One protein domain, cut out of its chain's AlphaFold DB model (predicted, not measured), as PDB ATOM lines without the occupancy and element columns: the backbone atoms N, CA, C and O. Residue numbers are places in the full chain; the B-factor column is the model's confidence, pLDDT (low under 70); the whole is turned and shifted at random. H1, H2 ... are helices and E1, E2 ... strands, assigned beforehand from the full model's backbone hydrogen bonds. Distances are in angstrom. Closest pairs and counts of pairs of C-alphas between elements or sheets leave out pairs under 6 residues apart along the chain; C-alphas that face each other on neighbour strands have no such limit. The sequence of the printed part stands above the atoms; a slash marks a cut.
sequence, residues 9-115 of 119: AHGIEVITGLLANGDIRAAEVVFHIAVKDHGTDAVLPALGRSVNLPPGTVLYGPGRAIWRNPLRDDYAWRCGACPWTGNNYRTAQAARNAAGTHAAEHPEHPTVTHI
ATOM      1  N   ALA A   9     -20.188  33.840 -12.828       94.62
ATOM      2  CA  ALA A   9     -20.495  35.255 -13.030       94.62
ATOM      3  C   ALA A   9     -20.100  35.738 -14.432       94.62
ATOM      4  O   ALA A   9     -20.891  36.415 -15.083       94.62
ATOM      5  N   HIS A  10     -18.925  35.327 -14.920       95.06
ATOM      6  CA  HIS A  10     -18.500  35.641 -16.280       95.06
ATOM      7  C   HIS A  10     -19.429  34.998 -17.319       95.06
ATOM      8  O   HIS A  10     -19.856  35.659 -18.260       95.06
ATOM      9  N   GLY A  11     -19.826  33.736 -17.114       95.62
ATOM     10  CA  GLY A  11     -20.819  33.083 -17.973       95.62
ATOM     11  C   GLY A  11     -22.151  33.843 -18.025       95.62
ATOM     12  O   GLY A  11     -22.696  34.053 -19.106       95.62
ATOM     13  N   ILE A  12     -22.655  34.313 -16.876       96.88
ATOM     14  CA  ILE A  12     -23.906  35.089 -16.787       96.88
ATOM     15  C   ILE A  12     -23.802  36.413 -17.547       96.88
ATOM     16  O   ILE A  12     -24.741  36.787 -18.255       96.88
ATOM     17  N   GLU A  13     -22.679  37.117 -17.405       96.06
ATOM     18  CA  GLU A  13     -22.413  38.372 -18.107       96.06
ATOM     19  C   GLU A  13     -22.435  38.163 -19.625       96.06
ATOM     20  O   GLU A  13     -23.171  38.857 -20.330       96.06
ATOM     21  N   VAL A  14     -21.722  37.144 -20.116       96.88
ATOM     22  CA  VAL A  14     -21.681  36.803 -21.544       96.88
ATOM     23  C   VAL A  14     -23.072  36.433 -22.066       96.88
ATOM     24  O   VAL A  14     -23.509  36.992 -23.069       96.88
ATOM     25  N   ILE A  15     -23.812  35.554 -21.377       96.62
ATOM     26  CA  ILE A  15     -25.178  35.164 -21.780       96.62
ATOM     27  C   ILE A  15     -26.094  36.392 -21.847       96.62
ATOM     28  O   ILE A  15     -26.835  36.567 -22.814       96.62
ATOM     29  N   THR A  16     -26.038  37.259 -20.834       94.62
ATOM     30  CA  THR A  16     -26.883  38.458 -20.762       94.62
ATOM     31  C   THR A  16     -26.551  39.445 -21.882       94.62
ATOM     32  O   THR A  16     -27.472  40.001 -22.480       94.62
ATOM     33  N   GLY A  17     -25.263  39.629 -22.197       94.50
ATOM     34  CA  GLY A  17     -24.805  40.470 -23.303       94.50
ATOM     35  C   GLY A  17     -25.240  39.938 -24.670       94.50
ATOM     36  O   GLY A  17     -25.775  40.692 -25.476       94.50
ATOM     37  N   LEU A  18     -25.106  38.630 -24.905       95.81
ATOM     38  CA  LEU A  18     -25.554  37.990 -26.147       95.81
ATOM     39  C   LEU A  18     -27.072  38.115 -26.333       95.81
ATOM     40  O   LEU A  18     -27.530  38.512 -27.401       95.81
ATOM     41  N   LEU A  19     -27.853  37.882 -25.271       93.44
ATOM     42  CA  LEU A  19     -29.303  38.102 -25.287       93.44
ATOM     43  C   LEU A  19     -29.684  39.564 -25.544       93.44
ATOM     44  O   LEU A  19     -30.719  39.816 -26.153       93.44
ATOM     45  N   ALA A  20     -28.896  40.522 -25.051       90.81
ATOM     46  CA  ALA A  20     -29.134  41.945 -25.281       90.81
ATOM     47  C   ALA A  20     -28.819  42.385 -26.721       90.81
ATOM     48  O   ALA A  20     -29.378  43.384 -27.164       90.81
ATOM     49  N   ASN A  21     -27.965  41.636 -27.423       92.81
ATOM     50  CA  ASN A  21     -27.576  41.859 -28.817       92.81
ATOM     51  C   ASN A  21     -28.376  40.993 -29.811       92.81
ATOM     52  O   ASN A  21     -27.972  40.863 -30.964       92.81
ATOM     53  N   GLY A  22     -29.429  40.306 -29.357       91.69
ATOM     54  CA  GLY A  22     -30.232  39.418 -30.201       91.69
ATOM     55  C   GLY A  22     -29.550  38.104 -30.619       91.69
ATOM     56  O   GLY A  22     -30.181  37.294 -31.303       91.69
ATOM     57  N   ASP A  23     -28.314  37.825 -30.183       95.38
ATOM     58  CA  ASP A  23     -27.585  36.595 -30.530       95.38
ATOM     59  C   ASP A  23     -28.011  35.421 -29.639       95.38
ATOM     60  O   ASP A  23     -27.312  34.938 -28.741       95.38
ATOM     61  N   ILE A  24     -29.233  34.972 -29.901       93.75
ATOM     62  CA  ILE A  24     -29.891  33.875 -29.205       93.75
ATOM     63  C   ILE A  24     -29.067  32.588 -29.277       93.75
ATOM     64  O   ILE A  24     -28.890  31.925 -28.257       93.75
ATOM     65  N   ARG A  25     -28.556  32.228 -30.459       96.25
ATOM     66  CA  ARG A  25     -27.856  30.950 -30.644       96.25
ATOM     67  C   ARG A  25     -26.549  30.920 -29.867       96.25
ATOM     68  O   ARG A  25     -26.266  29.923 -29.206       96.25
ATOM     69  N   ALA A  26     -25.771  32.002 -29.902       96.88
ATOM     70  CA  ALA A  26     -24.561  32.074 -29.094       96.88
ATOM     71  C   ALA A  26     -24.893  32.034 -27.596       96.88
ATOM     72  O   ALA A  26     -24.213  31.337 -26.841       96.88
ATOM     73  N   ALA A  27     -25.961  32.713 -27.158       96.88
ATOM     74  CA  ALA A  27     -26.395  32.671 -25.764       96.88
ATOM     75  C   ALA A  27     -26.759  31.244 -25.310       96.88
ATOM     76  O   ALA A  27     -26.381  30.844 -24.209       96.88
ATOM     77  N   GLU A  28     -27.440  30.460 -26.152       97.69
ATOM     78  CA  GLU A  28     -27.765  29.048 -25.887       97.69
ATOM     79  C   GLU A  28     -26.498  28.183 -25.766       97.69
ATOM     80  O   GLU A  28     -26.378  27.387 -24.832       97.69
ATOM     81  N   VAL A  29     -25.506  28.382 -26.641       97.88
ATOM     82  CA  VAL A  29     -24.216  27.674 -26.564       97.88
ATOM     83  C   VAL A  29     -23.493  27.981 -25.251       97.88
ATOM     84  O   VAL A  29     -23.088  27.058 -24.540       97.88
ATOM     85  N   VAL A  30     -23.360  29.261 -24.892       97.50
ATOM     86  CA  VAL A  30     -22.689  29.664 -23.645       97.50
ATOM     87  C   VAL A  30     -23.460  29.167 -22.423       97.50
ATOM     88  O   VAL A  30     -22.846  28.718 -21.456       97.50
ATOM     89  N   PHE A  31     -24.794  29.164 -22.474       97.56
ATOM     90  CA  PHE A  31     -25.629  28.575 -21.431       97.56
ATOM     91  C   PHE A  31     -25.334  27.088 -21.226       97.56
ATOM     92  O   PHE A  31     -25.117  26.665 -20.091       97.56
ATOM     93  N   HIS A  32     -25.273  26.292 -22.296       97.94
ATOM     94  CA  HIS A  32     -24.968  24.864 -22.184       97.94
ATOM     95  C   HIS A  32     -23.564  24.604 -21.634       97.94
ATOM     96  O   HIS A  32     -23.392  23.688 -20.829       97.94
ATOM     97  N   ILE A  33     -22.578  25.423 -22.009       96.50
ATOM     98  CA  ILE A  33     -21.228  25.364 -21.432       96.50
ATOM     99  C   ILE A  33     -21.282  25.681 -19.931       96.50
ATOM    100  O   ILE A  33     -20.787  24.901 -19.123       96.50
ATOM    101  N   ALA A  34     -21.951  26.768 -19.539       96.44
ATOM    102  CA  ALA A  34     -22.078  27.155 -18.136       96.44
ATOM    103  C   ALA A  34     -22.793  26.083 -17.295       96.44
ATOM    104  O   ALA A  34     -22.360  25.788 -16.184       96.44
ATOM    105  N   VAL A  35     -23.858  25.469 -17.821       97.12
ATOM    106  CA  VAL A  35     -24.572  24.368 -17.153       97.12
ATOM    107  C   VAL A  35     -23.702  23.120 -17.046       97.12
ATOM    108  O   VAL A  35     -23.716  22.469 -16.005       97.12
ATOM    109  N   LYS A  36     -22.928  22.787 -18.083       96.44
ATOM    110  CA  LYS A  36     -21.989  21.661 -18.041       96.44
ATOM    111  C   LYS A  36     -20.917  21.859 -16.966       96.44
ATOM    112  O   LYS A  36     -20.581  20.904 -16.273       96.44
ATOM    113  N   ASP A  37     -20.403  23.078 -16.833       95.19
ATOM    114  CA  ASP A  37     -19.284  23.386 -15.943       95.19
ATOM    115  C   ASP A  37     -19.714  23.618 -14.484       95.19
ATOM    116  O   ASP A  37     -18.975  23.266 -13.566       95.19
ATOM    117  N   HIS A  38     -20.897  24.204 -14.258       95.56
ATOM    118  CA  HIS A  38     -21.348  24.662 -12.931       95.56
ATOM    119  C   HIS A  38     -22.655  24.021 -12.447       95.56
ATOM    120  O   HIS A  38     -23.016  24.177 -11.282       95.56
ATOM    121  N   GLY A  39     -23.374  23.305 -13.313       96.56
ATOM    122  CA  GLY A  39     -24.672  22.703 -13.013       96.56
ATOM    123  C   GLY A  39     -25.857  23.667 -13.147       96.56
ATOM    124  O   GLY A  39     -25.764  24.877 -12.926       96.56
ATOM    125  N   THR A  40     -27.020  23.111 -13.490       96.00
ATOM    126  CA  THR A  40     -28.269  23.865 -13.696       96.00
ATOM    127  C   THR A  40     -28.700  24.644 -12.451       96.00
ATOM    128  O   THR A  40     -29.088  25.810 -12.563       96.00
ATOM    129  N   ASP A  41     -28.578  24.032 -11.270       96.00
ATOM    130  CA  ASP A  41     -29.017  24.607  -9.991       96.00
ATOM    131  C   ASP A  41     -28.200  25.836  -9.575       96.00
ATOM    132  O   ASP A  41     -28.679  26.678  -8.818       96.00
ATOM    133  N   ALA A  42     -26.982  25.985 -10.104       95.94
ATOM    134  CA  ALA A  42     -26.180  27.186  -9.916       95.94
ATOM    135  C   ALA A  42     -26.516  28.259 -10.966       95.94
ATOM    136  O   ALA A  42     -26.662  29.440 -10.633       95.94
ATOM    137  N   VAL A  43     -26.663  27.857 -12.233       97.06
ATOM    138  CA  VAL A  43     -26.808  28.774 -13.377       97.06
ATOM    139  C   VAL A  43     -28.170  29.460 -13.411       97.06
ATOM    140  O   VAL A  43     -28.226  30.682 -13.562       97.06
ATOM    141  N   LEU A  44     -29.273  28.722 -13.247       94.94
ATOM    142  CA  LEU A  44     -30.613  29.308 -13.374       94.94
ATOM    143  C   LEU A  44     -30.889  30.401 -12.329       94.94
ATOM    144  O   LEU A  44     -31.338  31.484 -12.722       94.94
ATOM    145  N   PRO A  45     -30.580  30.214 -11.029       93.38
ATOM    146  CA  PRO A  45     -30.744  31.287 -10.054       93.38
ATOM    147  C   PRO A  45     -29.794  32.465 -10.296       93.38
ATOM    148  O   PRO A  45     -30.140  33.604  -9.983       93.38
ATOM    149  N   ALA A  46     -28.593  32.227 -10.835       95.81
ATOM    150  CA  ALA A  46     -27.654  33.296 -11.167       95.81
ATOM    151  C   ALA A  46     -28.171  34.174 -12.324       95.81
ATOM    152  O   ALA A  46     -28.167  35.397 -12.191       95.81
ATOM    153  N   LEU A  47     -28.710  33.572 -13.391       95.50
ATOM    154  CA  LEU A  47     -29.396  34.295 -14.473       95.50
ATOM    155  C   LEU A  47     -30.634  35.038 -13.962       95.50
ATOM    156  O   LEU A  47     -30.814  36.222 -14.225       95.50
ATOM    157  N   GLY A  48     -31.468  34.376 -13.157       91.62
ATOM    158  CA  GLY A  48     -32.666  34.999 -12.601       91.62
ATOM    159  C   GLY A  48     -32.366  36.217 -11.716       91.62
ATOM    160  O   GLY A  48     -33.190  37.131 -11.647       91.62
ATOM    161  N   ARG A  49     -31.204  36.256 -11.052       91.62
ATOM    162  CA  ARG A  49     -30.749  37.396 -10.234       91.62
ATOM    163  C   ARG A  49     -30.135  38.537 -11.044       91.62
ATOM    164  O   ARG A  49     -30.072  39.644 -10.523       91.62
ATOM    165  N   SER A  50     -29.711  38.310 -12.290       92.06
ATOM    166  CA  SER A  50     -29.190  39.390 -13.145       92.06
ATOM    167  C   SER A  50     -30.298  40.274 -13.735       92.06
ATOM    168  O   SER A  50     -30.028  41.338 -14.294       92.06
ATOM    169  N   VAL A  51     -31.562  39.867 -13.593       90.44
ATOM    170  CA  VAL A  51     -32.728  40.674 -13.956       90.44
ATOM    171  C   VAL A  51     -33.006  41.681 -12.845       90.44
ATOM    172  O   VAL A  51     -33.346  41.297 -11.727       90.44
ATOM    173  N   ASN A  52     -32.921  42.972 -13.165       86.06
ATOM    174  CA  ASN A  52     -33.382  44.014 -12.257       86.06
ATOM    175  C   ASN A  52     -34.909  43.937 -12.113       86.06
ATOM    176  O   ASN A  52     -35.633  44.108 -13.093       86.06
ATOM    177  N   LEU A  53     -35.380  43.699 -10.891       86.38
ATOM    178  CA  LEU A  53     -36.795  43.639 -10.536       86.38
ATOM    179  C   LEU A  53     -37.062  44.655  -9.429       86.38
ATOM    180  O   LEU A  53     -36.963  44.306  -8.252       86.38
ATOM    181  N   PRO A  54     -37.362  45.914  -9.786       84.88
ATOM    182  CA  PRO A  54     -37.662  46.931  -8.797       84.88
ATOM    183  C   PRO A  54     -38.821  46.480  -7.894       84.88
ATOM    184  O   PRO A  54     -39.840  46.000  -8.411       84.88
ATOM    185  N   PRO A  55     -38.707  46.644  -6.564       86.19
ATOM    186  CA  PRO A  55     -39.846  46.489  -5.672       86.19
ATOM    187  C   PRO A  55     -41.025  47.340  -6.156       86.19
ATOM    188  O   PRO A  55     -40.838  48.411  -6.735       86.19
ATOM    189  N   GLY A  56     -42.248  46.855  -5.958       88.00
ATOM    190  CA  GLY A  56     -43.451  47.555  -6.413       88.00
ATOM    191  C   GLY A  56     -43.788  47.381  -7.904       88.00
ATOM    192  O   GLY A  56     -44.755  47.978  -8.380       88.00
ATOM    193  N   THR A  57     -43.005  46.586  -8.647       91.81
ATOM    194  CA  THR A  57     -43.198  46.344 -10.086       91.81
ATOM    195  C   THR A  57     -43.449  44.866 -10.389       91.81
ATOM    196  O   THR A  57     -42.766  43.983  -9.867       91.81
ATOM    197  N   VAL A  58     -44.372  44.603 -11.311       95.00
ATOM    198  CA  VAL A  58     -44.571  43.313 -11.972       95.00
ATOM    199  C   VAL A  58     -44.072  43.438 -13.411       95.00
ATOM    200  O   VAL A  58     -44.663  44.141 -14.232       95.00
ATOM    201  N   LEU A  59     -42.958  42.776 -13.730       95.19
ATOM    202  CA  LEU A  59     -42.459  42.728 -15.103       95.19
ATOM    203  C   LEU A  59     -43.208  41.656 -15.882       95.19
ATOM    204  O   LEU A  59     -43.375  40.554 -15.373       95.19
ATOM    205  N   TYR A  60     -43.580  41.938 -17.125       96.00
ATOM    206  CA  TYR A  60     -44.055  40.934 -18.078       96.00
ATOM    207  C   TYR A  60     -43.319  41.064 -19.408       96.00
ATOM    208  O   TYR A  60     -42.823  42.138 -19.737       96.00
ATOM    209  N   GLY A  61     -43.238  39.988 -20.185       95.50
ATOM    210  CA  GLY A  61     -42.555  39.993 -21.478       95.50
ATOM    211  C   GLY A  61     -42.113  38.599 -21.913       95.50
ATOM    212  O   GLY A  61     -42.590  37.606 -21.357       95.50
ATOM    213  N   PRO A  62     -41.214  38.498 -22.908       95.12
ATOM    214  CA  PRO A  62     -40.617  37.227 -23.299       95.12
ATOM    215  C   PRO A  62     -39.879  36.572 -22.123       95.12
ATOM    216  O   PRO A  62     -39.154  37.244 -21.382       95.12
ATOM    217  N   GLY A  63     -39.992  35.253 -21.982       94.00
ATOM    218  CA  GLY A  63     -39.335  34.479 -20.929       94.00
ATOM    219  C   GLY A  63     -37.815  34.664 -20.928       94.00
ATOM    220  O   GLY A  63     -37.209  34.812 -19.862       94.00
ATOM    221  N   ARG A  64     -37.198  34.789 -22.113       94.62
ATOM    222  CA  ARG A  64     -35.764  35.124 -22.249       94.62
ATOM    223  C   ARG A  64     -35.387  36.409 -21.524       94.62
ATOM    224  O   ARG A  64     -34.308  36.482 -20.952       94.62
ATOM    225  N   ALA A  65     -36.255  37.417 -21.523       92.88
ATOM    226  CA  ALA A  65     -36.000  38.682 -20.847       92.88
ATOM    227  C   ALA A  65     -36.305  38.600 -19.341       92.88
ATOM    228  O   ALA A  65     -35.545  39.136 -18.537       92.88
ATOM    229  N   ILE A  66     -37.369  37.882 -18.957       94.56
ATOM    230  CA  ILE A  66     -37.831  37.758 -17.562       94.56
ATOM    231  C   ILE A  66     -36.868  36.955 -16.672       94.56
ATOM    232  O   ILE A  66     -36.772  37.237 -15.477       94.56
ATOM    233  N   TRP A  67     -36.139  35.979 -17.230       93.94
ATOM    234  CA  TRP A  67     -35.179  35.158 -16.471       93.94
ATOM    235  C   TRP A  67     -33.744  35.194 -16.998       93.94
ATOM    236  O   TRP A  67     -32.908  34.474 -16.464       93.94
ATOM    237  N   ARG A  68     -33.458  35.954 -18.066       94.69
ATOM    238  CA  ARG A  68     -32.190  35.861 -18.828       94.69
ATOM    239  C   ARG A  68     -31.844  34.439 -19.264       94.69
ATOM    240  O   ARG A  68     -30.686  34.119 -19.493       94.69
ATOM    241  N   ASN A  69     -32.849  33.579 -19.402       95.00
ATOM    242  CA  ASN A  69     -32.651  32.199 -19.803       95.00
ATOM    243  C   ASN A  69     -32.849  32.076 -21.321       95.00
ATOM    244  O   ASN A  69     -33.982  32.225 -21.792       95.00
ATOM    245  N   PRO A  70     -31.787  31.781 -22.092       95.25
ATOM    246  CA  PRO A  70     -31.877  31.662 -23.538       95.25
ATOM    247  C   PRO A  70     -32.673  30.434 -23.994       95.25
ATOM    248  O   PRO A  70     -32.919  30.301 -25.173       95.25
ATOM    249  N   LEU A  71     -33.138  29.547 -23.116       95.12
ATOM    250  CA  LEU A  71     -33.995  28.424 -23.515       95.12
ATOM    251  C   LEU A  71     -35.500  28.716 -23.389       95.12
ATOM    252  O   LEU A  71     -36.316  27.843 -23.662       95.12
ATOM    253  N   ARG A  72     -35.896  29.917 -22.945       93.19
ATOM    254  CA  ARG A  72     -37.306  30.259 -22.672       93.19
ATOM    255  C   ARG A  72     -37.946  30.980 -23.848       93.19
ATOM    256  O   ARG A  72     -37.733  32.168 -24.020       93.19
ATOM    257  N   ASP A  73     -38.727  30.294 -24.660       91.44
ATOM    258  CA  ASP A  73     -39.404  30.848 -25.843       91.44
ATOM    259  C   ASP A  73     -40.830  31.367 -25.578       91.44
ATOM    260  O   ASP A  73     -41.468  31.932 -26.467       91.44
ATOM    261  N   ASP A  74     -41.319  31.215 -24.354       95.06
ATOM    262  CA  ASP A  74     -42.651  31.619 -23.931       95.06
ATOM    263  C   ASP A  74     -42.741  33.100 -23.530       95.06
ATOM    264  O   ASP A  74     -41.765  33.852 -23.555       95.06
ATOM    265  N   TYR A  75     -43.934  33.525 -23.115       97.06
ATOM    266  CA  TYR A  75     -44.146  34.773 -22.386       97.06
ATOM    267  C   TYR A  75     -44.393  34.498 -20.907       97.06
ATOM    268  O   TYR A  75     -44.914  33.451 -20.516       97.06
ATOM    269  N   ALA A  76     -44.037  35.472 -20.080       97.00
ATOM    270  CA  ALA A  76     -44.013  35.335 -18.639       97.00
ATOM    271  C   ALA A  76     -44.190  36.665 -17.919       97.00
ATOM    272  O   ALA A  76     -44.064  37.733 -18.519       97.00
ATOM    273  N   TRP A  77     -44.418  36.578 -16.611       96.31
ATOM    274  CA  TRP A  77     -44.309  37.705 -15.700       96.31
ATOM    275  C   TRP A  77     -43.645  37.309 -14.379       96.31
ATOM    276  O   TRP A  77     -43.677  36.146 -13.969       96.31
ATOM    277  N   ARG A  78     -43.030  38.281 -13.701       95.06
ATOM    278  CA  ARG A  78     -42.395  38.108 -12.390       95.06
ATOM    279  C   ARG A  78     -42.580  39.358 -11.533       95.06
ATOM    280  O   ARG A  78     -42.354  40.474 -12.001       95.06
ATOM    281  N   CYS A  79     -42.973  39.147 -10.281       93.69
ATOM    282  CA  CYS A  79     -43.095  40.188  -9.266       93.69
ATOM    283  C   CYS A  79     -41.716  40.545  -8.691       93.69
ATOM    284  O   CYS A  79     -40.909  39.661  -8.399       93.69
ATOM    285  N   GLY A  80     -41.435  41.839  -8.520       91.06
ATOM    286  CA  GLY A  80     -40.222  42.323  -7.849       91.06
ATOM    287  C   GLY A  80     -40.337  42.423  -6.328       91.06
ATOM    288  O   GLY A  80     -39.323  42.534  -5.648       91.06
ATOM    289  N   ALA A  81     -41.554  42.360  -5.783       88.06
ATOM    290  CA  ALA A  81     -41.817  42.455  -4.343       88.06
ATOM    291  C   ALA A  81     -42.146  41.104  -3.682       88.06
ATOM    292  O   ALA A  81     -42.224  41.012  -2.460       88.06
ATOM    293  N   CYS A  82     -42.366  40.058  -4.474       88.44
ATOM    294  CA  CYS A  82     -42.955  38.813  -4.012       88.44
ATOM    295  C   CYS A  82     -42.449  37.615  -4.832       88.44
ATOM    296  O   CYS A  82     -42.011  37.791  -5.970       88.44
ATOM    297  N   PRO A  83     -42.474  36.385  -4.285       86.62
ATOM    298  CA  PRO A  83     -41.906  35.211  -4.958       86.62
ATOM    299  C   PRO A  83     -42.742  34.718  -6.154       86.62
ATOM    300  O   PRO A  83     -42.378  33.738  -6.798       86.62
ATOM    301  N   TRP A  84     -43.869  35.375  -6.438       90.19
ATOM    302  CA  TRP A  84     -44.849  34.947  -7.424       90.19
ATOM    303  C   TRP A  84     -44.402  35.280  -8.848       90.19
ATOM    304  O   TRP A  84     -43.850  36.344  -9.150       90.19
ATOM    305  N   THR A  85     -44.657  34.335  -9.743       94.12
ATOM    306  CA  THR A  85     -44.350  34.421 -11.166       94.12
ATOM    307  C   THR A  85     -45.361  33.588 -11.938       94.12
ATOM    308  O   THR A  85     -45.848  32.574 -11.439       94.12
ATOM    309  N   GLY A  86     -45.665  34.005 -13.162       95.56
ATOM    310  CA  GLY A  86     -46.447  33.218 -14.104       95.56
ATOM    311  C   GLY A  86     -45.655  32.986 -15.377       95.56
ATOM    312  O   GLY A  86     -44.853  33.823 -15.801       95.56
ATOM    313  N   ASN A  87     -45.886  31.839 -16.001       96.06
ATOM    314  CA  ASN A  87     -45.118  31.393 -17.144       96.06
ATOM    315  C   ASN A  87     -45.958  30.575 -18.134       96.06
ATOM    316  O   ASN A  87     -47.131  30.300 -17.897       96.06
ATOM    317  N   ASN A  88     -45.338  30.206 -19.253       96.19
ATOM    318  CA  ASN A  88     -45.896  29.411 -20.343       96.19
ATOM    319  C   ASN A  88     -47.082  30.083 -21.051       96.19
ATOM    320  O   ASN A  88     -47.950  29.418 -21.623       96.19
ATOM    321  N   TYR A  89     -47.119  31.417 -21.053       97.00
ATOM    322  CA  TYR A  89     -48.108  32.157 -21.823       97.00
ATOM    323  C   TYR A  89     -47.730  32.154 -23.304       97.00
ATOM    324  O   TYR A  89     -46.583  32.403 -23.674       97.00
ATOM    325  N   ARG A  90     -48.721  31.930 -24.173       95.44
ATOM    326  CA  ARG A  90     -48.523  31.935 -25.633       95.44
ATOM    327  C   ARG A  90     -48.310  33.335 -26.213       95.44
ATOM    328  O   ARG A  90     -47.769  33.461 -27.303       95.44
ATOM    329  N   THR A  91     -48.777  34.380 -25.527       95.81
ATOM    330  CA  THR A  91     -48.731  35.762 -26.026       95.81
ATOM    331  C   THR A  91     -48.329  36.745 -24.930       95.81
ATOM    332  O   THR A  91     -48.642  36.544 -23.752       95.81
ATOM    333  N   ALA A  92     -47.709  37.858 -25.333       95.25
ATOM    334  CA  ALA A  92     -47.401  38.976 -24.439       95.25
ATOM    335  C   ALA A  92     -48.657  39.516 -23.741       95.25
ATOM    336  O   ALA A  92     -48.612  39.858 -22.563       95.25
ATOM    337  N   GLN A  93     -49.793  39.550 -24.450       97.00
ATOM    338  CA  GLN A  93     -51.056  40.033 -23.894       97.00
ATOM    339  C   GLN A  93     -51.592  39.110 -22.791       97.00
ATOM    340  O   GLN A  93     -52.096  39.605 -21.787       97.00
ATOM    341  N   ALA A  94     -51.460  37.786 -22.935       97.56
ATOM    342  CA  ALA A  94     -51.860  36.848 -21.887       97.56
ATOM    343  C   ALA A  94     -50.991  37.008 -20.629       97.56
ATOM    344  O   ALA A  94     -51.526  37.091 -19.524       97.56
ATOM    345  N   ALA A  95     -49.670  37.149 -20.800       97.50
ATOM    346  CA  ALA A  95     -48.758  37.435 -19.692       97.50
ATOM    347  C   ALA A  95     -49.077  38.780 -19.015       97.50
ATOM    348  O   ALA A  95     -49.117  38.852 -17.789       97.50
ATOM    349  N   ARG A  96     -49.371  39.824 -19.803       97.38
ATOM    350  CA  ARG A  96     -49.789  41.141 -19.300       97.38
ATOM    351  C   ARG A  96     -51.067  41.063 -18.474       97.38
ATOM    352  O   ARG A  96     -51.127  41.662 -17.408       97.38
ATOM    353  N   ASN A  97     -52.085  40.359 -18.967       97.69
ATOM    354  CA  ASN A  97     -53.363  40.235 -18.269       97.69
ATOM    355  C   ASN A  97     -53.175  39.548 -16.914       97.69
ATOM    356  O   ASN A  97     -53.657  40.059 -15.911       97.69
ATOM    357  N   ALA A  98     -52.417  38.450 -16.873       96.94
ATOM    358  CA  ALA A  98     -52.126  37.749 -15.626       96.94
ATOM    359  C   ALA A  98     -51.287  38.594 -14.652       96.94
ATOM    360  O   ALA A  98     -51.590  38.628 -13.461       96.94
ATOM    361  N   ALA A  99     -50.287  39.331 -15.152       96.19
ATOM    362  CA  ALA A  99     -49.536  40.301 -14.353       96.19
ATOM    363  C   ALA A  99     -50.447  41.397 -13.774       96.19
ATOM    364  O   ALA A  99     -50.284  41.789 -12.623       96.19
ATOM    365  N   GLY A 100     -51.423  41.865 -14.559       95.75
ATOM    366  CA  GLY A 100     -52.432  42.833 -14.132       95.75
ATOM    367  C   GLY A 100     -53.368  42.294 -13.054       95.75
ATOM    368  O   GLY A 100     -53.621  42.999 -12.084       95.75
ATOM    369  N   THR A 101     -53.834  41.048 -13.181       95.56
ATOM    370  CA  THR A 101     -54.613  40.381 -12.125       95.56
ATOM    371  C   THR A 101     -53.815  40.315 -10.828       95.56
ATOM    372  O   THR A 101     -54.309  40.738  -9.790       95.56
ATOM    373  N   HIS A 102     -52.556  39.880 -10.898       95.00
ATOM    374  CA  HIS A 102     -51.691  39.813  -9.726       95.00
ATOM    375  C   HIS A 102     -51.473  41.188  -9.074       95.00
ATOM    376  O   HIS A 102     -51.622  41.320  -7.864       95.00
ATOM    377  N   ALA A 103     -51.184  42.226  -9.864       94.25
ATOM    378  CA  ALA A 103     -51.025  43.590  -9.356       94.25
ATOM    379  C   ALA A 103     -52.324  44.149  -8.735       94.25
ATOM    380  O   ALA A 103     -52.269  44.941  -7.799       94.25
ATOM    381  N   ALA A 104     -53.498  43.741  -9.227       93.31
ATOM    382  CA  ALA A 104     -54.787  44.141  -8.656       93.31
ATOM    383  C   ALA A 104     -55.078  43.461  -7.305       93.31
ATOM    384  O   ALA A 104     -55.715  44.065  -6.443       93.31
ATOM    385  N   GLU A 105     -54.605  42.229  -7.111       93.25
ATOM    386  CA  GLU A 105     -54.724  41.480  -5.851       93.25
ATOM    387  C   GLU A 105     -53.715  41.938  -4.785       93.25
ATOM    388  O   GLU A 105     -53.880  41.638  -3.604       93.25
ATOM    389  N   HIS A 106     -52.698  42.696  -5.194       88.00
ATOM    390  CA  HIS A 106     -51.596  43.138  -4.351       88.00
ATOM    391  C   HIS A 106     -51.276  44.629  -4.569       88.00
ATOM    392  O   HIS A 106     -50.364  44.990  -5.326       88.00
ATOM    393  N   PRO A 107     -52.009  45.524  -3.888       80.94
ATOM    394  CA  PRO A 107     -51.883  46.969  -4.063       80.94
ATOM    395  C   PRO A 107     -50.474  47.526  -3.799       80.94
ATOM    396  O   PRO A 107     -50.160  48.633  -4.232       80.94
ATOM    397  N   GLU A 108     -49.620  46.784  -3.090       82.69
ATOM    398  CA  GLU A 108     -48.236  47.141  -2.792       82.69
ATOM    399  C   GLU A 108     -47.281  47.053  -4.002       82.69
ATOM    400  O   GLU A 108     -46.160  47.563  -3.935       82.69
ATOM    401  N   HIS A 109     -47.699  46.451  -5.126       82.12
ATOM    402  CA  HIS A 109     -46.915  46.413  -6.370       82.12
ATOM    403  C   HIS A 109     -47.746  46.689  -7.638       82.12
ATOM    404  O   HIS A 109     -47.819  45.870  -8.552       82.12
ATOM    405  N   PRO A 110     -48.314  47.905  -7.765       80.00
ATOM    406  CA  PRO A 110     -49.322  48.215  -8.780       80.00
ATOM    407  C   PRO A 110     -48.756  48.353 -10.202       80.00
ATOM    408  O   PRO A 110     -49.508  48.443 -11.174       80.00
ATOM    409  N   THR A 111     -47.432  48.439 -10.352       92.00
ATOM    410  CA  THR A 111     -46.826  48.851 -11.620       92.00
ATOM    411  C   THR A 111     -46.562  47.646 -12.513       92.00
ATOM    412  O   THR A 111     -45.620  46.893 -12.286       92.00
ATOM    413  N   VAL A 112     -47.354  47.486 -13.572       94.00
ATOM    414  CA  VAL A 112     -47.141  46.444 -14.586       94.00
ATOM    415  C   VAL A 112     -46.304  46.997 -15.739       94.00
ATOM    416  O   VAL A 112     -46.767  47.843 -16.506       94.00
ATOM    417  N   THR A 113     -45.085  46.483 -15.903       94.50
ATOM    418  CA  THR A 113     -44.106  46.999 -16.873       94.50
ATOM    419  C   THR A 113     -43.722  45.936 -17.893       94.50
ATOM    420  O   THR A 113     -43.396  44.803 -17.542       94.50
ATOM    421  N   HIS A 114     -43.722  46.306 -19.174       93.12
ATOM    422  CA  HIS A 114     -43.246  45.428 -20.238       93.12
ATOM    423  C   HIS A 114     -41.717  45.444 -20.300       93.12
ATOM    424  O   HIS A 114     -41.115  46.515 -20.381       93.12
ATOM    425  N   ILE A 115     -41.093  44.271 -20.340       90.00
ATOM    426  CA  ILE A 115     -39.690  44.112 -20.712       90.00
ATOM    427  C   ILE A 115     -39.607  43.491 -22.106       90.00
ATOM    428  O   ILE A 115     -40.186  42.440 -22.375       90.00
TER     429      ILE A 115
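What this domain is: This is residues 9 to 115 of the 119 residues of an uncharacterized protein of Thermomonospora umbrina (UniProt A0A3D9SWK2). Three helices, H1, H2 and H3, cluster at one end of an elongated body; a four-strand sheet with H5 over one face makes the other end, and short H4, on the opposite face, sits between sheet and cluster. The printed part has 107 residues with five named helices and four named strands, in the order H1 H2 H3 E1 H4 E2 E3 H5 E4. The mixed sheet runs E3 E2 E1 E4; the class is mixed, helices and strands. It is compact, with a radius of gyration of the C-alphas of 14.0 A and spans of 41 by 23 by 20 A.

How they stand to each other: H1, residues 9 to 20, and H2, residues 24 to 38, form a helical hairpin at a shallow tilt of 15 degrees; their closest C-alphas, Ile 15 and Ala 27, are 4.9 A apart. H3, residues 40 to 50, touches H1, closest at C-alphas 12 and 47, 6.0 A. H3 also touches H4, residues 63 to 67, closest at C-alphas 48 and 67, 4.6 A. E1, residues 57 to 62, is antiparallel to E2, residues 75 to 79, with N 59 and O 78 within hydrogen-bond range at 2.9 A. E2 and E3, residues 85 to 89, form a hairpin, with N 77 and O 86 at 2.9 A. E4, residues 111 to 114, is parallel to E1, with N 58 and O 111 at 2.8 A. H4 is on the sheet at a height of 7.8 A. H5, residues 92 to 105, is on the opposite face at a height of 7.3 A, over E2 and E1; its closest C-alphas to E2 are 95 and 76, 5.3 A. E3, H5 and E4 make a split strand-helix-strand unit, two same-way strands with others between, its crossover right-handed. Every O i to N i+4 pair is within hydrogen-bond range in H1, H2, H4 and H5; in H3, 6 of 7.

Where its parts are: H1 begins at C-alpha 9 (-20.495, 35.255, -13.030); H2 measures 20.6 A and H5 20.1 A. E4 ends at C-alpha 114 (-43.246, 45.428, -20.238).

The domain as a whole: The farthest C-alphas, Asp 37 and Pro 107, are 42.0 A apart. The printed part has no cut and no long link; no printed residue is under 70 in pLDDT.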